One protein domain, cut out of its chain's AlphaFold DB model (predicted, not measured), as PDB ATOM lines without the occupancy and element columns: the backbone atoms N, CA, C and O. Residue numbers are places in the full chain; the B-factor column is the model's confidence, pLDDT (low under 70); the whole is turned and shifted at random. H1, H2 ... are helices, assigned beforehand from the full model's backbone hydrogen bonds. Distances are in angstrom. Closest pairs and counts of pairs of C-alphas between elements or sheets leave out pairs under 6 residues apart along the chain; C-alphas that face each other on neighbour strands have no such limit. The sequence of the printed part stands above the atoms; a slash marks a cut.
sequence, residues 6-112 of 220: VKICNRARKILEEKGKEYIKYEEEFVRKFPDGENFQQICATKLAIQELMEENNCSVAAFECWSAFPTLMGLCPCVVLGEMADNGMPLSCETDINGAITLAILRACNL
ATOM      1  N   VAL A   6     -47.838 -37.085 -27.472       95.88
ATOM      2  CA  VAL A   6     -49.169 -36.524 -27.770       95.88
ATOM      3  C   VAL A   6     -49.554 -36.737 -29.236       95.88
ATOM      4  O   VAL A   6     -50.709 -37.050 -29.526       95.88
ATOM      5  N   LYS A   7     -48.600 -36.607 -30.168       97.06
ATOM      6  CA  LYS A   7     -48.847 -36.845 -31.599       97.06
ATOM      7  C   LYS A   7     -49.199 -38.312 -31.850       97.06
ATOM      8  O   LYS A   7     -50.158 -38.571 -32.575       97.06
ATOM      9  N   ILE A   8     -48.477 -39.237 -31.213       97.25
ATOM     10  CA  ILE A   8     -48.748 -40.682 -31.283       97.25
ATOM     11  C   ILE A   8     -50.149 -40.975 -30.736       97.25
ATOM     12  O   ILE A   8     -50.963 -41.583 -31.421       97.25
ATOM     13  N   CYS A   9     -50.474 -40.457 -29.549       95.81
ATOM     14  CA  CYS A   9     -51.767 -40.685 -28.903       95.81
ATOM     15  C   CYS A   9     -52.939 -40.120 -29.721       95.81
ATOM     16  O   CYS A   9     -53.974 -40.766 -29.854       95.81
ATOM     17  N   ASN A  10     -52.790 -38.932 -30.314       97.38
ATOM     18  CA  ASN A  10     -53.817 -38.359 -31.190       97.38
ATOM     19  C   ASN A  10     -54.038 -39.213 -32.445       97.38
ATOM     20  O   ASN A  10     -55.182 -39.401 -32.856       97.38
ATOM     21  N   ARG A  11     -52.964 -39.755 -33.036       98.06
ATOM     22  CA  ARG A  11     -53.073 -40.668 -34.178       98.06
ATOM     23  C   ARG A  11     -53.746 -41.981 -33.777       98.06
ATOM     24  O   ARG A  11     -54.674 -42.400 -34.457       98.06
ATOM     25  N   ALA A  12     -53.359 -42.561 -32.643       97.62
ATOM     26  CA  ALA A  12     -53.977 -43.774 -32.113       97.62
ATOM     27  C   ALA A  12     -55.487 -43.589 -31.875       97.62
ATOM     28  O   ALA A  12     -56.282 -44.433 -32.278       97.62
ATOM     29  N   ARG A  13     -55.915 -42.455 -31.302       97.38
ATOM     30  CA  ARG A  13     -57.350 -42.149 -31.132       97.38
ATOM     31  C   ARG A  13     -58.093 -42.067 -32.463       97.38
ATOM     32  O   ARG A  13     -59.173 -42.632 -32.575       97.38
ATOM     33  N   LYS A  14     -57.496 -41.447 -33.483       98.19
ATOM     34  CA  LYS A  14     -58.082 -41.407 -34.828       98.19
ATOM     35  C   LYS A  14     -58.251 -42.815 -35.420       98.19
ATOM     36  O   LYS A  14     -59.314 -43.131 -35.942       98.19
ATOM     37  N   ILE A  15     -57.243 -43.679 -35.284       98.31
ATOM     38  CA  ILE A  15     -57.314 -45.081 -35.733       98.31
ATOM     39  C   ILE A  15     -58.449 -45.831 -35.012       98.31
ATOM     40  O   ILE A  15     -59.191 -46.582 -35.646       98.31
ATOM     41  N   LEU A  16     -58.630 -45.592 -33.707       96.94
ATOM     42  CA  LEU A  16     -59.721 -46.176 -32.914       96.94
ATOM     43  C   LEU A  16     -61.115 -45.702 -33.336       96.94
ATOM     44  O   LEU A  16     -62.069 -46.474 -33.230       96.94
ATOM     45  N   GLU A  17     -61.244 -44.451 -33.778       97.44
ATOM     46  CA  GLU A  17     -62.497 -43.895 -34.295       97.44
ATOM     47  C   GLU A  17     -62.843 -44.474 -35.672       97.44
ATOM     48  O   GLU A  17     -63.991 -44.836 -35.923       97.44
ATOM     49  N   GLU A  18     -61.851 -44.589 -36.559       97.25
ATOM     50  CA  GLU A  18     -62.050 -45.027 -37.944       97.25
ATOM     51  C   GLU A  18     -62.191 -46.549 -38.080       97.25
ATOM     52  O   GLU A  18     -62.914 -47.014 -38.964       97.25
ATOM     53  N   LYS A  19     -61.505 -47.326 -37.229       95.88
ATOM     54  CA  LYS A  19     -61.460 -48.801 -37.255       95.88
ATOM     55  C   LYS A  19     -61.288 -49.369 -38.666       95.88
ATOM     56  O   LYS A  19     -62.073 -50.195 -39.135       95.88
ATOM     57  N   GLY A  20     -60.250 -48.905 -39.360       96.75
ATOM     58  CA  GLY A  20     -59.916 -49.365 -40.706       96.75
ATOM     59  C   GLY A  20     -59.659 -50.878 -40.788       96.75
ATOM     60  O   GLY A  20     -59.434 -51.555 -39.787       96.75
ATOM     61  N   LYS A  21     -59.650 -51.422 -42.013       97.06
ATOM     62  CA  LYS A  21     -59.467 -52.869 -42.255       97.06
ATOM     63  C   LYS A  21     -58.176 -53.427 -41.652       97.06
ATOM     64  O   LYS A  21     -58.182 -54.546 -41.152       97.06
ATOM     65  N   GLU A  22     -57.090 -52.661 -41.722       95.69
ATOM     66  CA  GLU A  22     -55.795 -53.049 -41.156       95.69
ATOM     67  C   GLU A  22     -55.850 -53.150 -39.631       95.69
ATOM     68  O   GLU A  22     -55.413 -54.155 -39.078       95.69
ATOM     69  N   TYR A  23     -56.483 -52.175 -38.971       98.06
ATOM     70  CA  TYR A  23     -56.721 -52.214 -37.530       98.06
ATOM     71  C   TYR A  23     -57.519 -53.453 -37.123       98.06
ATOM     72  O   TYR A  23     -57.090 -54.170 -36.230       98.06
ATOM     73  N   ILE A  24     -58.640 -53.740 -37.796       97.81
ATOM     74  CA  ILE A  24     -59.489 -54.895 -37.459       97.81
ATOM     75  C   ILE A  24     -58.702 -56.200 -37.602       97.81
ATOM     76  O   ILE A  24     -58.725 -57.042 -36.710       97.81
ATOM     77  N   LYS A  25     -57.965 -56.353 -38.709       97.31
ATOM     78  CA  LYS A  25     -57.136 -57.537 -38.944       97.31
ATOM     79  C   LYS A  25     -56.079 -57.704 -37.848       97.31
ATOM     80  O   LYS A  25     -55.917 -58.800 -37.320       97.31
ATOM     81  N   TYR A  26     -55.374 -56.625 -37.514       97.50
ATOM     82  CA  TYR A  26     -54.326 -56.666 -36.501       97.50
ATOM     83  C   TYR A  26     -54.884 -56.917 -35.094       97.50
ATOM     84  O   TYR A  26     -54.321 -57.715 -34.354       97.50
ATOM     85  N   GLU A  27     -56.023 -56.313 -34.745       97.31
ATOM     86  CA  GLU A  27     -56.720 -56.542 -33.473       97.31
ATOM     87  C   GLU A  27     -57.080 -58.027 -33.302       97.31
ATOM     88  O   GLU A  27     -56.807 -58.609 -32.252       97.31
ATOM     89  N   GLU A  28     -57.616 -58.678 -34.340       96.81
ATOM     90  CA  GLU A  28     -57.920 -60.115 -34.309       96.81
ATOM     91  C   GLU A  28     -56.671 -60.986 -34.096       96.81
ATOM     92  O   GLU A  28     -56.717 -61.969 -33.354       96.81
ATOM     93  N   GLU A  29     -55.556 -60.653 -34.749       96.00
ATOM     94  CA  GLU A  29     -54.280 -61.360 -34.585       96.00
ATOM     95  C   GLU A  29     -53.702 -61.153 -33.180       96.00
ATOM     96  O   GLU A  29     -53.271 -62.114 -32.538       96.00
ATOM     97  N   PHE A  30     -53.748 -59.922 -32.673       96.38
ATOM     98  CA  PHE A  30     -53.248 -59.557 -31.353       96.38
ATOM     99  C   PHE A  30     -54.029 -60.254 -30.233       96.38
ATOM    100  O   PHE A  30     -53.435 -60.856 -29.338       96.38
ATOM    101  N   VAL A  31     -55.363 -60.267 -30.311       95.88
ATOM    102  CA  VAL A  31     -56.220 -60.949 -29.325       95.88
ATOM    103  C   VAL A  31     -55.968 -62.460 -29.306       95.88
ATOM    104  O   VAL A  31     -56.045 -63.081 -28.252       95.88
ATOM    105  N   ARG A  32     -55.597 -63.078 -30.436       94.44
ATOM    106  CA  ARG A  32     -55.202 -64.501 -30.449       94.44
ATOM    107  C   ARG A  32     -53.880 -64.753 -29.722       94.44
ATOM    108  O   ARG A  32     -53.735 -65.814 -29.121       94.44
ATOM    109  N   LYS A  33     -52.928 -63.814 -29.786       93.88
ATOM    110  CA  LYS A  33     -51.646 -63.907 -29.062       93.88
ATOM    111  C   LYS A  33     -51.837 -63.750 -27.552       93.88
ATOM    112  O   LYS A  33     -51.161 -64.443 -26.791       93.88
ATOM    113  N   PHE A  34     -52.754 -62.867 -27.147       93.75
ATOM    114  CA  PHE A  34     -53.012 -62.483 -25.757       93.75
ATOM    115  C   PHE A  34     -54.518 -62.517 -25.431       93.75
ATOM    116  O   PHE A  34     -55.134 -61.462 -25.264       93.75
ATOM    117  N   PRO A  35     -55.136 -63.709 -25.328       90.31
ATOM    118  CA  PRO A  35     -56.587 -63.835 -25.156       90.31
ATOM    119  C   PRO A  35     -57.102 -63.243 -23.838       90.31
ATOM    120  O   PRO A  35     -58.224 -62.746 -23.793       90.31
ATOM    121  N   ASP A  36     -56.271 -63.248 -22.795       86.69
ATOM    122  CA  ASP A  36     -56.589 -62.673 -21.481       86.69
ATOM    123  C   ASP A  36     -56.163 -61.197 -21.357       86.69
ATOM    124  O   ASP A  36     -56.182 -60.625 -20.268       86.69
ATOM    125  N   GLY A  37     -55.708 -60.588 -22.455       85.75
ATOM    126  CA  GLY A  37     -55.188 -59.230 -22.467       85.75
ATOM    127  C   GLY A  37     -56.278 -58.165 -22.358       85.75
ATOM    128  O   GLY A  37     -57.289 -58.202 -23.058       85.75
ATOM    129  N   GLU A  38     -56.034 -57.154 -21.529       88.56
ATOM    130  CA  GLU A  38     -56.872 -55.957 -21.438       88.56
ATOM    131  C   GLU A  38     -56.320 -54.816 -22.307       88.56
ATOM    132  O   GLU A  38     -55.161 -54.827 -22.723       88.56
ATOM    133  N   ASN A  39     -57.149 -53.800 -22.578       91.25
ATOM    134  CA  ASN A  39     -56.763 -52.588 -23.318       91.25
ATOM    135  C   ASN A  39     -56.168 -52.840 -24.721       91.25
ATOM    136  O   ASN A  39     -55.460 -51.989 -25.267       91.25
ATOM    137  N   PHE A  40     -56.477 -53.992 -25.332       92.88
ATOM    138  CA  PHE A  40     -55.945 -54.383 -26.641       92.88
ATOM    139  C   PHE A  40     -56.247 -53.351 -27.732       92.88
ATOM    140  O   PHE A  40     -55.420 -53.155 -28.615       92.88
ATOM    141  N   GLN A  41     -57.370 -52.629 -27.646       94.44
ATOM    142  CA  GLN A  41     -57.723 -51.599 -28.627       94.44
ATOM    143  C   GLN A  41     -56.694 -50.464 -28.631       94.44
ATOM    144  O   GLN A  41     -56.119 -50.131 -29.669       94.44
ATOM    145  N   GLN A  42     -56.415 -49.896 -27.456       94.94
ATOM    146  CA  GLN A  42     -55.439 -48.823 -27.285       94.94
ATOM    147  C   GLN A  42     -54.032 -49.283 -27.670       94.94
ATOM    148  O   GLN A  42     -53.302 -48.521 -28.304       94.94
ATOM    149  N   ILE A  43     -53.664 -50.519 -27.327       95.75
ATOM    150  CA  ILE A  43     -52.379 -51.121 -27.698       95.75
ATOM    151  C   ILE A  43     -52.263 -51.231 -29.220       95.75
ATOM    152  O   ILE A  43     -51.315 -50.700 -29.802       95.75
ATOM    153  N   CYS A  44     -53.257 -51.840 -29.872       97.19
ATOM    154  CA  CYS A  44     -53.255 -52.061 -31.314       97.19
ATOM    155  C   CYS A  44     -53.190 -50.742 -32.086       97.19
ATOM    156  O   CYS A  44     -52.390 -50.584 -33.008       97.19
ATOM    157  N   ALA A  45     -53.988 -49.759 -31.670       97.69
ATOM    158  CA  ALA A  45     -53.980 -48.439 -32.279       97.69
ATOM    159  C   ALA A  45     -52.670 -47.678 -32.032       97.69
ATOM    160  O   ALA A  45     -52.219 -46.950 -32.913       97.69
ATOM    161  N   THR A  46     -52.040 -47.851 -30.866       97.25
ATOM    162  CA  THR A  46     -50.734 -47.241 -30.567       97.25
ATOM    163  C   THR A  46     -49.645 -47.823 -31.458       97.25
ATOM    164  O   THR A  46     -48.880 -47.059 -32.041       97.25
ATOM    165  N   LYS A  47     -49.610 -49.150 -31.626       97.44
ATOM    166  CA  LYS A  47     -48.686 -49.820 -32.547       97.44
ATOM    167  C   LYS A  47     -48.815 -49.264 -33.960       97.44
ATOM    168  O   LYS A  47     -47.823 -48.822 -34.531       97.44
ATOM    169  N   LEU A  48     -50.032 -49.244 -34.509       98.44
ATOM    170  CA  LEU A  48     -50.268 -48.752 -35.870       98.44
ATOM    171  C   LEU A  48     -49.939 -47.262 -36.010       98.44
ATOM    172  O   LEU A  48     -49.305 -46.866 -36.980       98.44
ATOM    173  N   ALA A  49     -50.272 -46.441 -35.010       98.25
ATOM    174  CA  ALA A  49     -49.903 -45.029 -35.001       98.25
ATOM    175  C   ALA A  49     -48.384 -44.817 -35.048       98.25
ATOM    176  O   ALA A  49     -47.915 -43.923 -35.751       98.25
ATOM    177  N   ILE A  50     -47.614 -45.609 -34.296       97.94
ATOM    178  CA  ILE A  50     -46.149 -45.539 -34.321       97.94
ATOM    179  C   ILE A  50     -45.629 -45.986 -35.685       97.94
ATOM    180  O   ILE A  50     -44.797 -45.284 -36.253       97.94
ATOM    181  N   GLN A  51     -46.145 -47.092 -36.226       98.44
ATOM    182  CA  GLN A  51     -45.756 -47.593 -37.543       98.44
ATOM    183  C   GLN A  51     -45.983 -46.543 -38.640       98.44
ATOM    184  O   GLN A  51     -45.028 -46.169 -39.317       98.44
ATOM    185  N   GLU A  52     -47.195 -45.984 -38.749       98.25
ATOM    186  CA  GLU A  52     -47.515 -44.927 -39.719       98.25
ATOM    187  C   GLU A  52     -46.573 -43.724 -39.574       98.25
ATOM    188  O   GLU A  52     -46.072 -43.181 -40.556       98.25
ATOM    189  N   LEU A  53     -46.300 -43.297 -38.338       98.38
ATOM    190  CA  LEU A  53     -45.416 -42.163 -38.077       98.38
ATOM    191  C   LEU A  53     -43.957 -42.469 -38.426       98.38
ATOM    192  O   LEU A  53     -43.251 -41.573 -38.891       98.38
ATOM    193  N   MET A  54     -43.483 -43.692 -38.209       98.25
ATOM    194  CA  MET A  54     -42.139 -44.091 -38.614       98.25
ATOM    195  C   MET A  54     -42.020 -44.154 -40.140       98.25
ATOM    196  O   MET A  54     -41.067 -43.595 -40.682       98.25
ATOM    197  N   GLU A  55     -43.004 -44.735 -40.830       98.12
ATOM    198  CA  GLU A  55     -43.069 -44.788 -42.297       98.12
ATOM    199  C   GLU A  55     -43.111 -43.378 -42.911       98.12
ATOM    200  O   GLU A  55     -42.286 -43.053 -43.764       98.12
ATOM    201  N   GLU A  56     -43.983 -42.490 -42.414       98.12
ATOM    202  CA  GLU A  56     -44.081 -41.081 -42.841       98.12
ATOM    203  C   GLU A  56     -42.745 -40.326 -42.733       98.12
ATOM    204  O   GLU A  56     -42.483 -39.402 -43.504       98.12
ATOM    205  N   ASN A  57     -41.912 -40.688 -41.754       97.88
ATOM    206  CA  ASN A  57     -40.636 -40.030 -41.478       97.88
ATOM    207  C   ASN A  57     -39.423 -40.810 -42.011       97.88
ATOM    208  O   ASN A  57     -38.293 -40.386 -41.768       97.88
ATOM    209  N   ASN A  58     -39.638 -41.901 -42.756       97.38
ATOM    210  CA  ASN A  58     -38.591 -42.797 -43.259       97.38
ATOM    211  C   ASN A  58     -37.651 -43.314 -42.148       97.38
ATOM    212  O   ASN A  58     -36.435 -43.392 -42.331       97.38
ATOM    213  N   CYS A  59     -38.208 -43.641 -40.980       97.00
ATOM    214  CA  CYS A  59     -37.477 -44.209 -39.848       97.00
ATOM    215  C   CYS A  59     -37.573 -45.742 -39.858       97.00
ATOM    216  O   CYS A  59     -38.663 -46.291 -39.982       97.00
ATOM    217  N   SER A  60     -36.449 -46.430 -39.649       95.19
ATOM    218  CA  SER A  60     -36.387 -47.899 -39.553       95.19
ATOM    219  C   SER A  60     -36.204 -48.428 -38.127       95.19
ATOM    220  O   SER A  60     -36.424 -49.614 -37.897       95.19
ATOM    221  N   VAL A  61     -35.795 -47.566 -37.190       97.44
ATOM    222  CA  VAL A  61     -35.565 -47.849 -35.764       97.44
ATOM    223  C   VAL A  61     -35.883 -46.578 -34.971       97.44
ATOM    224  O   VAL A  61     -35.724 -45.471 -35.500       97.44
ATOM    225  N   ALA A  62     -36.343 -46.698 -33.725       97.81
ATOM    226  CA  ALA A  62     -36.575 -45.539 -32.860       97.81
ATOM    227  C   ALA A  62     -36.297 -45.836 -31.381       97.81
ATOM    228  O   ALA A  62     -36.307 -46.982 -30.952       97.81
ATOM    229  N   ALA A  63     -36.075 -44.781 -30.598       97.12
ATOM    230  CA  ALA A  63     -36.158 -44.831 -29.142       97.12
ATOM    231  C   ALA A  63     -37.556 -44.371 -28.709       97.12
ATOM    232  O   ALA A  63     -38.119 -43.448 -29.309       97.12
ATOM    233  N   PHE A  64     -38.129 -45.020 -27.701       95.56
ATOM    234  CA  PHE A  64     -39.536 -44.887 -27.348       95.56
ATOM    235  C   PHE A  64     -39.736 -44.697 -25.844       95.56
ATOM    236  O   PHE A  64     -39.263 -45.486 -25.034       95.56
ATOM    237  N   GLU A  65     -40.487 -43.658 -25.482       91.06
ATOM    238  CA  GLU A  65     -40.875 -43.376 -24.101       91.06
ATOM    239  C   GLU A  65     -42.174 -44.112 -23.756       91.06
ATOM    240  O   GLU A  65     -43.241 -43.718 -24.230       91.06
ATOM    241  N   CYS A  66     -42.108 -45.165 -22.940       84.19
ATOM    242  CA  CYS A  66     -43.240 -46.071 -22.729       84.19
ATOM    243  C   CYS A  66     -44.045 -45.832 -21.440       84.19
ATOM    244  O   CYS A  66     -45.206 -46.244 -21.395       84.19
ATOM    245  N   TRP A  67     -43.489 -45.184 -20.405       86.00
ATOM    246  CA  TRP A  67     -44.078 -45.242 -19.056       86.00
ATOM    247  C   TRP A  67     -44.360 -43.892 -18.398       86.00
ATOM    248  O   TRP A  67     -45.301 -43.799 -17.616       86.00
ATOM    249  N   SER A  68     -43.623 -42.822 -18.704       84.25
ATOM    250  CA  SER A  68     -43.881 -41.526 -18.054       84.25
ATOM    251  C   SER A  68     -45.101 -40.811 -18.651       84.25
ATOM    252  O   SER A  68     -45.948 -40.281 -17.929       84.25
ATOM    253  N   ALA A  69     -45.230 -40.820 -19.982       87.69
ATOM    254  CA  ALA A  69     -46.265 -40.069 -20.695       87.69
ATOM    255  C   ALA A  69     -47.527 -40.895 -21.000       87.69
ATOM    256  O   ALA A  69     -48.650 -40.395 -20.885       87.69
ATOM    257  N   PHE A  70     -47.361 -42.157 -21.400       90.62
ATOM    258  CA  PHE A  70     -48.456 -42.986 -21.912       90.62
ATOM    259  C   PHE A  70     -49.552 -43.320 -20.890       90.62
ATOM    260  O   PHE A  70     -50.722 -43.228 -21.272       90.62
ATOM    261  N   PRO A  71     -49.265 -43.575 -19.598       90.75
ATOM    262  CA  PRO A  71     -50.318 -43.744 -18.597       90.75
ATOM    263  C   PRO A  71     -51.249 -42.539 -18.508       90.75
ATOM    264  O   PRO A  71     -52.464 -42.695 -18.450       90.75
ATOM    265  N   THR A  72     -50.695 -41.327 -18.583       90.12
ATOM    266  CA  THR A  72     -51.484 -40.088 -18.534       90.12
ATOM    267  C   THR A  72     -52.272 -39.867 -19.828       90.12
ATOM    268  O   THR A  72     -53.407 -39.397 -19.792       90.12
ATOM    269  N   LEU A  73     -51.682 -40.176 -20.986       91.50
ATOM    270  CA  LEU A  73     -52.266 -39.845 -22.292       91.50
ATOM    271  C   LEU A  73     -53.222 -40.912 -22.844       91.50
ATOM    272  O   LEU A  73     -54.160 -40.567 -23.569       91.50
ATOM    273  N   MET A  74     -52.976 -42.185 -22.542       89.19
ATOM    274  CA  MET A  74     -53.686 -43.346 -23.095       89.19
ATOM    275  C   MET A  74     -54.243 -44.290 -22.028       89.19
ATOM    276  O   MET A  74     -55.059 -45.142 -22.368       89.19
ATOM    277  N   GLY A  75     -53.855 -44.133 -20.757       89.19
ATOM    278  CA  GLY A  75     -54.364 -44.949 -19.651       89.19
ATOM    279  C   GLY A  75     -53.615 -46.264 -19.414       89.19
ATOM    280  O   GLY A  75     -54.068 -47.057 -18.598       89.19
ATOM    281  N   LEU A  76     -52.495 -46.510 -20.104       90.00
ATOM    282  CA  LEU A  76     -51.657 -47.703 -19.919       90.00
ATOM    283  C   LEU A  76     -50.207 -47.467 -20.374       90.00
ATOM    284  O   LEU A  76     -49.943 -46.504 -21.094       90.00
ATOM    285  N   CYS A  77     -49.300 -48.382 -20.018       91.81
ATOM    286  CA  CYS A  77     -47.956 -48.490 -20.596       91.81
ATOM    287  C   CYS A  77     -47.969 -49.531 -21.732       91.81
ATOM    288  O   CYS A  77     -48.105 -50.719 -21.450       91.81
ATOM    289  N   PRO A  78     -47.832 -49.145 -23.011       92.00
ATOM    290  CA  PRO A  78     -47.953 -50.078 -24.129       92.00
ATOM    291  C   PRO A  78     -46.628 -50.811 -24.424       92.00
ATOM    292  O   PRO A  78     -46.158 -50.791 -25.557       92.00
ATOM    293  N   CYS A  79     -45.994 -51.442 -23.427       94.38
ATOM    294  CA  CYS A  79     -44.667 -52.060 -23.591       94.38
ATOM    295  C   CYS A  79     -44.647 -53.190 -24.633       94.38
ATOM    296  O   CYS A  79     -43.701 -53.288 -25.408       94.38
ATOM    297  N   VAL A  80     -45.734 -53.959 -24.739       95.50
ATOM    298  CA  VAL A  80     -45.913 -54.997 -25.774       95.50
ATOM    299  C   VAL A  80     -45.752 -54.458 -27.206       95.50
ATOM    300  O   VAL A  80     -45.398 -55.191 -28.125       95.50
ATOM    301  N   VAL A  81     -45.971 -53.155 -27.423       96.38
ATOM    302  CA  VAL A  81     -45.798 -52.542 -28.746       96.38
ATOM    303  C   VAL A  81     -44.342 -52.594 -29.204       96.38
ATOM    304  O   VAL A  81     -44.106 -52.692 -30.403       96.38
ATOM    305  N   LEU A  82     -43.364 -52.569 -28.293       97.12
ATOM    306  CA  LEU A  82     -41.952 -52.643 -28.665       97.12
ATOM    307  C   LEU A  82     -41.616 -54.008 -29.285       97.12
ATOM    308  O   LEU A  82     -41.012 -54.045 -30.358       97.12
ATOM    309  N   GLY A  83     -42.095 -55.102 -28.681       96.69
ATOM    310  CA  GLY A  83     -41.955 -56.455 -29.223       96.69
ATOM    311  C   GLY A  83     -42.686 -56.627 -30.556       96.69
ATOM    312  O   GLY A  83     -42.111 -57.121 -31.527       96.69
ATOM    313  N   GLU A  84     -43.925 -56.139 -30.652       97.38
ATOM    314  CA  GLU A  84     -44.703 -56.192 -31.897       97.38
ATOM    315  C   GLU A  84     -44.057 -55.377 -33.027       97.38
ATOM    316  O   GLU A  84     -44.138 -55.754 -34.194       97.38
ATOM    317  N   MET A  85     -43.419 -54.249 -32.714       98.00
ATOM    318  CA  MET A  85     -42.719 -53.422 -33.698       98.00
ATOM    319  C   MET A  85     -41.395 -54.058 -34.133       98.00
ATOM    320  O   MET A  85     -41.070 -54.011 -35.320       98.00
ATOM    321  N   ALA A  86     -40.677 -54.721 -33.222       97.56
ATOM    322  CA  ALA A  86     -39.499 -55.517 -33.561       97.56
ATOM    323  C   ALA A  86     -39.846 -56.677 -34.512       97.56
ATOM    324  O   ALA A  86     -39.205 -56.808 -35.551       97.56
ATOM    325  N   ASP A  87     -40.936 -57.413 -34.259       97.06
ATOM    326  CA  ASP A  87     -41.442 -58.458 -35.171       97.06
ATOM    327  C   ASP A  87     -41.865 -57.925 -36.551       97.06
ATOM    328  O   ASP A  87     -41.878 -58.669 -37.530       97.06
ATOM    329  N   ASN A  88     -42.179 -56.630 -36.661       95.75
ATOM    330  CA  ASN A  88     -42.452 -55.965 -37.939       95.75
ATOM    331  C   ASN A  88     -41.200 -55.363 -38.600       95.75
ATOM    332  O   ASN A  88     -41.311 -54.645 -39.594       95.75
ATOM    333  N   GLY A  89     -40.003 -55.617 -38.063       96.19
ATOM    334  CA  GLY A  89     -38.760 -55.051 -38.580       96.19
ATOM    335  C   GLY A  89     -38.655 -53.538 -38.370       96.19
ATOM    336  O   GLY A  89     -38.050 -52.834 -39.178       96.19
ATOM    337  N   MET A  90     -39.259 -53.004 -37.315       97.31
ATOM    338  CA  MET A  90     -39.169 -51.589 -36.946       97.31
ATOM    339  C   MET A  90     -38.879 -51.461 -35.447       97.31
ATOM    340  O   MET A  90     -39.694 -50.899 -34.717       97.31
ATOM    341  N   PRO A  91     -37.756 -52.024 -34.958       97.50
ATOM    342  CA  PRO A  91     -37.531 -52.185 -33.530       97.50
ATOM    343  C   PRO A  91     -37.515 -50.841 -32.797       97.50
ATOM    344  O   PRO A  91     -37.061 -49.812 -33.314       97.50
ATOM    345  N   LEU A  92     -38.025 -50.877 -31.569       97.56
ATOM    346  CA  LEU A  92     -38.073 -49.743 -30.661       97.56
ATOM    347  C   LEU A  92     -37.193 -50.039 -29.449       97.56
ATOM    348  O   LEU A  92     -37.368 -51.061 -28.793       97.56
ATOM    349  N   SER A  93     -36.281 -49.128 -29.133       97.00
ATOM    350  CA  SER A  93     -35.551 -49.135 -27.868       97.00
ATOM    351  C   SER A  93     -36.416 -48.522 -26.774       97.00
ATOM    352  O   SER A  93     -37.046 -47.484 -26.997       97.00
ATOM    353  N   CYS A  94     -36.477 -49.167 -25.614       95.50
ATOM    354  CA  CYS A  94     -37.310 -48.734 -24.498       95.50
ATOM    355  C   CYS A  94     -36.743 -47.487 -23.799       95.50
ATOM    356  O   CYS A  94     -35.592 -47.117 -24.006       95.50
ATOM    357  N   GLU A  95     -37.576 -46.829 -22.988       93.19
ATOM    358  CA  GLU A  95     -37.197 -45.742 -22.065       93.19
ATOM    359  C   GLU A  95     -36.415 -44.579 -22.697       93.19
ATOM    360  O   GLU A  95     -35.603 -43.915 -22.058       93.19
ATOM    361  N   THR A  96     -36.682 -44.301 -23.976       94.56
ATOM    362  CA  THR A  96     -35.974 -43.265 -24.746       94.56
ATOM    363  C   THR A  96     -34.461 -43.521 -24.870       94.56
ATOM    364  O   THR A  96     -33.696 -42.604 -25.169       94.56
ATOM    365  N   ASP A  97     -34.007 -44.768 -24.729       95.44
ATOM    366  CA  ASP A  97     -32.599 -45.124 -24.898       95.44
ATOM    367  C   ASP A  97     -32.184 -45.054 -26.380       95.44
ATOM    368  O   ASP A  97     -32.398 -45.977 -27.172       95.44
ATOM    369  N   ILE A  98     -31.593 -43.919 -26.768       96.00
ATOM    370  CA  ILE A  98     -31.109 -43.649 -28.129       96.00
ATOM    371  C   ILE A  98     -29.932 -44.562 -28.489       96.00
ATOM    372  O   ILE A  98     -29.860 -45.044 -29.620       96.00
ATOM    373  N   ASN A  99     -29.040 -44.842 -27.539       96.75
ATOM    374  CA  ASN A  99     -27.875 -45.697 -27.760       96.75
ATOM    375  C   ASN A  99     -28.299 -47.169 -27.887       96.75
ATOM    376  O   ASN A  99     -27.815 -47.891 -28.765       96.75
ATOM    377  N   GLY A 100     -29.325 -47.580 -27.142       97.00
ATOM    378  CA  GLY A 100     -30.057 -48.826 -27.359       97.00
ATOM    379  C   GLY A 100     -30.701 -48.897 -28.748       97.00
ATOM    380  O   GLY A 100     -30.572 -49.908 -29.431       97.00
ATOM    381  N   ALA A 101     -31.301 -47.811 -29.249       97.88
ATOM    382  CA  ALA A 101     -31.865 -47.788 -30.604       97.88
ATOM    383  C   ALA A 101     -30.779 -47.957 -31.682       97.88
ATOM    384  O   ALA A 101     -30.967 -48.696 -32.647       97.88
ATOM    385  N   ILE A 102     -29.615 -47.331 -31.506       97.81
ATOM    386  CA  ILE A 102     -28.462 -47.538 -32.396       97.81
ATOM    387  C   ILE A 102     -27.973 -48.990 -32.309       97.81
ATOM    388  O   ILE A 102     -27.708 -49.613 -33.336       97.81
ATOM    389  N   THR A 103     -27.921 -49.558 -31.105       98.19
ATOM    390  CA  THR A 103     -27.557 -50.963 -30.874       98.19
ATOM    391  C   THR A 103     -28.489 -51.919 -31.625       98.19
ATOM    392  O   THR A 103     -28.008 -52.805 -32.334       98.19
ATOM    393  N   LEU A 104     -29.808 -51.712 -31.544       97.94
ATOM    394  CA  LEU A 104     -30.805 -52.496 -32.283       97.94
ATOM    395  C   LEU A 104     -30.600 -52.370 -33.797       97.94
ATOM    396  O   LEU A 104     -30.644 -53.370 -34.506       97.94
ATOM    397  N   ALA A 105     -30.300 -51.168 -34.301       98.00
ATOM    398  CA  ALA A 105     -30.001 -50.962 -35.718       98.00
ATOM    399  C   ALA A 105     -28.754 -51.739 -36.183       98.00
ATOM    400  O   ALA A 105     -28.760 -52.303 -37.278       98.00
ATOM    401  N   ILE A 106     -27.701 -51.785 -35.359       98.00
ATOM    402  CA  ILE A 106     -26.478 -52.553 -35.637       98.00
ATOM    403  C   ILE A 106     -26.794 -54.049 -35.683       98.00
ATOM    404  O   ILE A 106     -26.482 -54.704 -36.677       98.00
ATOM    405  N   LEU A 107     -27.439 -54.583 -34.639       97.56
ATOM    406  CA  LEU A 107     -27.794 -56.003 -34.550       97.56
ATOM    407  C   LEU A 107     -28.666 -56.443 -35.729       97.56
ATOM    408  O   LEU A 107     -28.388 -57.465 -36.354       97.56
ATOM    409  N   ARG A 108     -29.637 -55.608 -36.095       96.38
ATOM    410  CA  ARG A 108     -30.528 -55.834 -37.230       96.38
ATOM    411  C   ARG A 108     -29.828 -55.851 -38.582       96.38
ATOM    412  O   ARG A 108     -30.203 -56.584 -39.489       96.38
ATOM    413  N   ALA A 109     -28.787 -55.042 -38.753       96.81
ATOM    414  CA  ALA A 109     -27.964 -55.129 -39.954       96.81
ATOM    415  C   ALA A 109     -27.108 -56.409 -39.954       96.81
ATOM    416  O   ALA A 109     -26.935 -57.037 -40.998       96.81
ATOM    417  N   CYS A 110     -26.581 -56.809 -38.792       96.00
ATOM    418  CA  CYS A 110     -25.746 -58.001 -38.641       96.00
ATOM    419  C   CYS A 110     -26.511 -59.313 -38.855       96.00
ATOM    420  O   CYS A 110     -25.929 -60.254 -39.391       96.00
ATOM    421  N   ASN A 111     -27.792 -59.378 -38.486       94.00
ATOM    422  CA  ASN A 111     -28.645 -60.548 -38.719       94.00
ATOM    423  C   ASN A 111     -29.347 -60.541 -40.093       94.00
ATOM    424  O   ASN A 111     -30.261 -61.328 -40.318       94.00
ATOM    425  N   LEU A 112     -28.939 -59.646 -41.004       96.56
ATOM    426  CA  LEU A 112     -29.511 -59.500 -42.347       96.56
ATOM    427  C   LEU A 112     -31.028 -59.260 -42.363       96.56
ATOM    428  O   LEU A 112     -31.683 -59.550 -43.365       96.56
TER     429      LEU A 112
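AT A GLANCE: This is residues 6 to 112 of the 220 residues of an uncharacterized protein of Fusobacterium sp. CM21 (UniProt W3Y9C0). The longest helix, H3, runs through the core, with H1, H2 and H5 packed on it and crossing it at steep angles, while H6 sits by itself at one end of the body and touches no other helix. Between this core and H6 run two stretches without a named element, briefly paired side by side at residues 62 to 63 and 92 to 93, and the short H4 sits near the first residues of H1. The printed part has 107 residues with six named helices in the order H1 to H6 and no named strand, and its class is all helix. It is compact, with a radius of gyration of the C-alphas of 13.6 A, and it spans 37 by 28 by 28 A. Residues 32 to 37, of which 32 and 33 belong to H2, stick out.

IN THESE COORDINATES: Find C-alpha 6 at (-49.169, -36.524, -27.770); from there H1, residues 6 to 18, runs 18.5 A. Next comes H2, residues 21 to 33, 18.9 A long. Look for C-alpha 40 at (-55.945, -54.383, -26.641), where H3 begins; it runs to residue 56 over 24.1 A. After it come H4, residues 70 to 74, 5.4 A long, and H5, residues 80 to 87, 11.0 A long. H6, residues 98 to 110, covers 18.6 A and ends at C-alpha 110, (-25.746, -58.001, -38.641).

HOW THE PARTS SIT: Start from H3, the hub, which touches three helices. H1 touches it at a steep tilt of 65 degrees, opposite ways; look at the closest C-alphas, those of Ala 12 and Ala 45, 4.7 A apart. H2 touches H3 at a steep tilt of 53 degrees, opposite ways, and the closest C-alphas, of Glu 27 and Cys 44, are 6.1 A apart. H5 touches H3 at a steep tilt of 46 degrees, the same way, with the C-alphas of Lys 47 and Val 81 closest at 5.5 A. H1 and H2 are close but not clearly touching, with the C-alphas of Ile 15 and Tyr 23 closest at 7.4 A. H1, with residues 6 to 9 alone, only just touches H4, with 3 pairs of C-alphas within 8 A; the closest are those of Cys 9 and Met 74, 6.7 A apart. H6 is apart from H3 and from H5. In the six helices every O i to N i+4 pair is within hydrogen-bond range.

THE WHOLE: The two C-alphas farthest apart are those of Glu 17 and Cys 110, 39.6 A. The printed part has no cut. The link from H3 to H4, residues 57 to 69, is long. The mean pLDDT of the printed part is 95.4, and no printed residue is under 70.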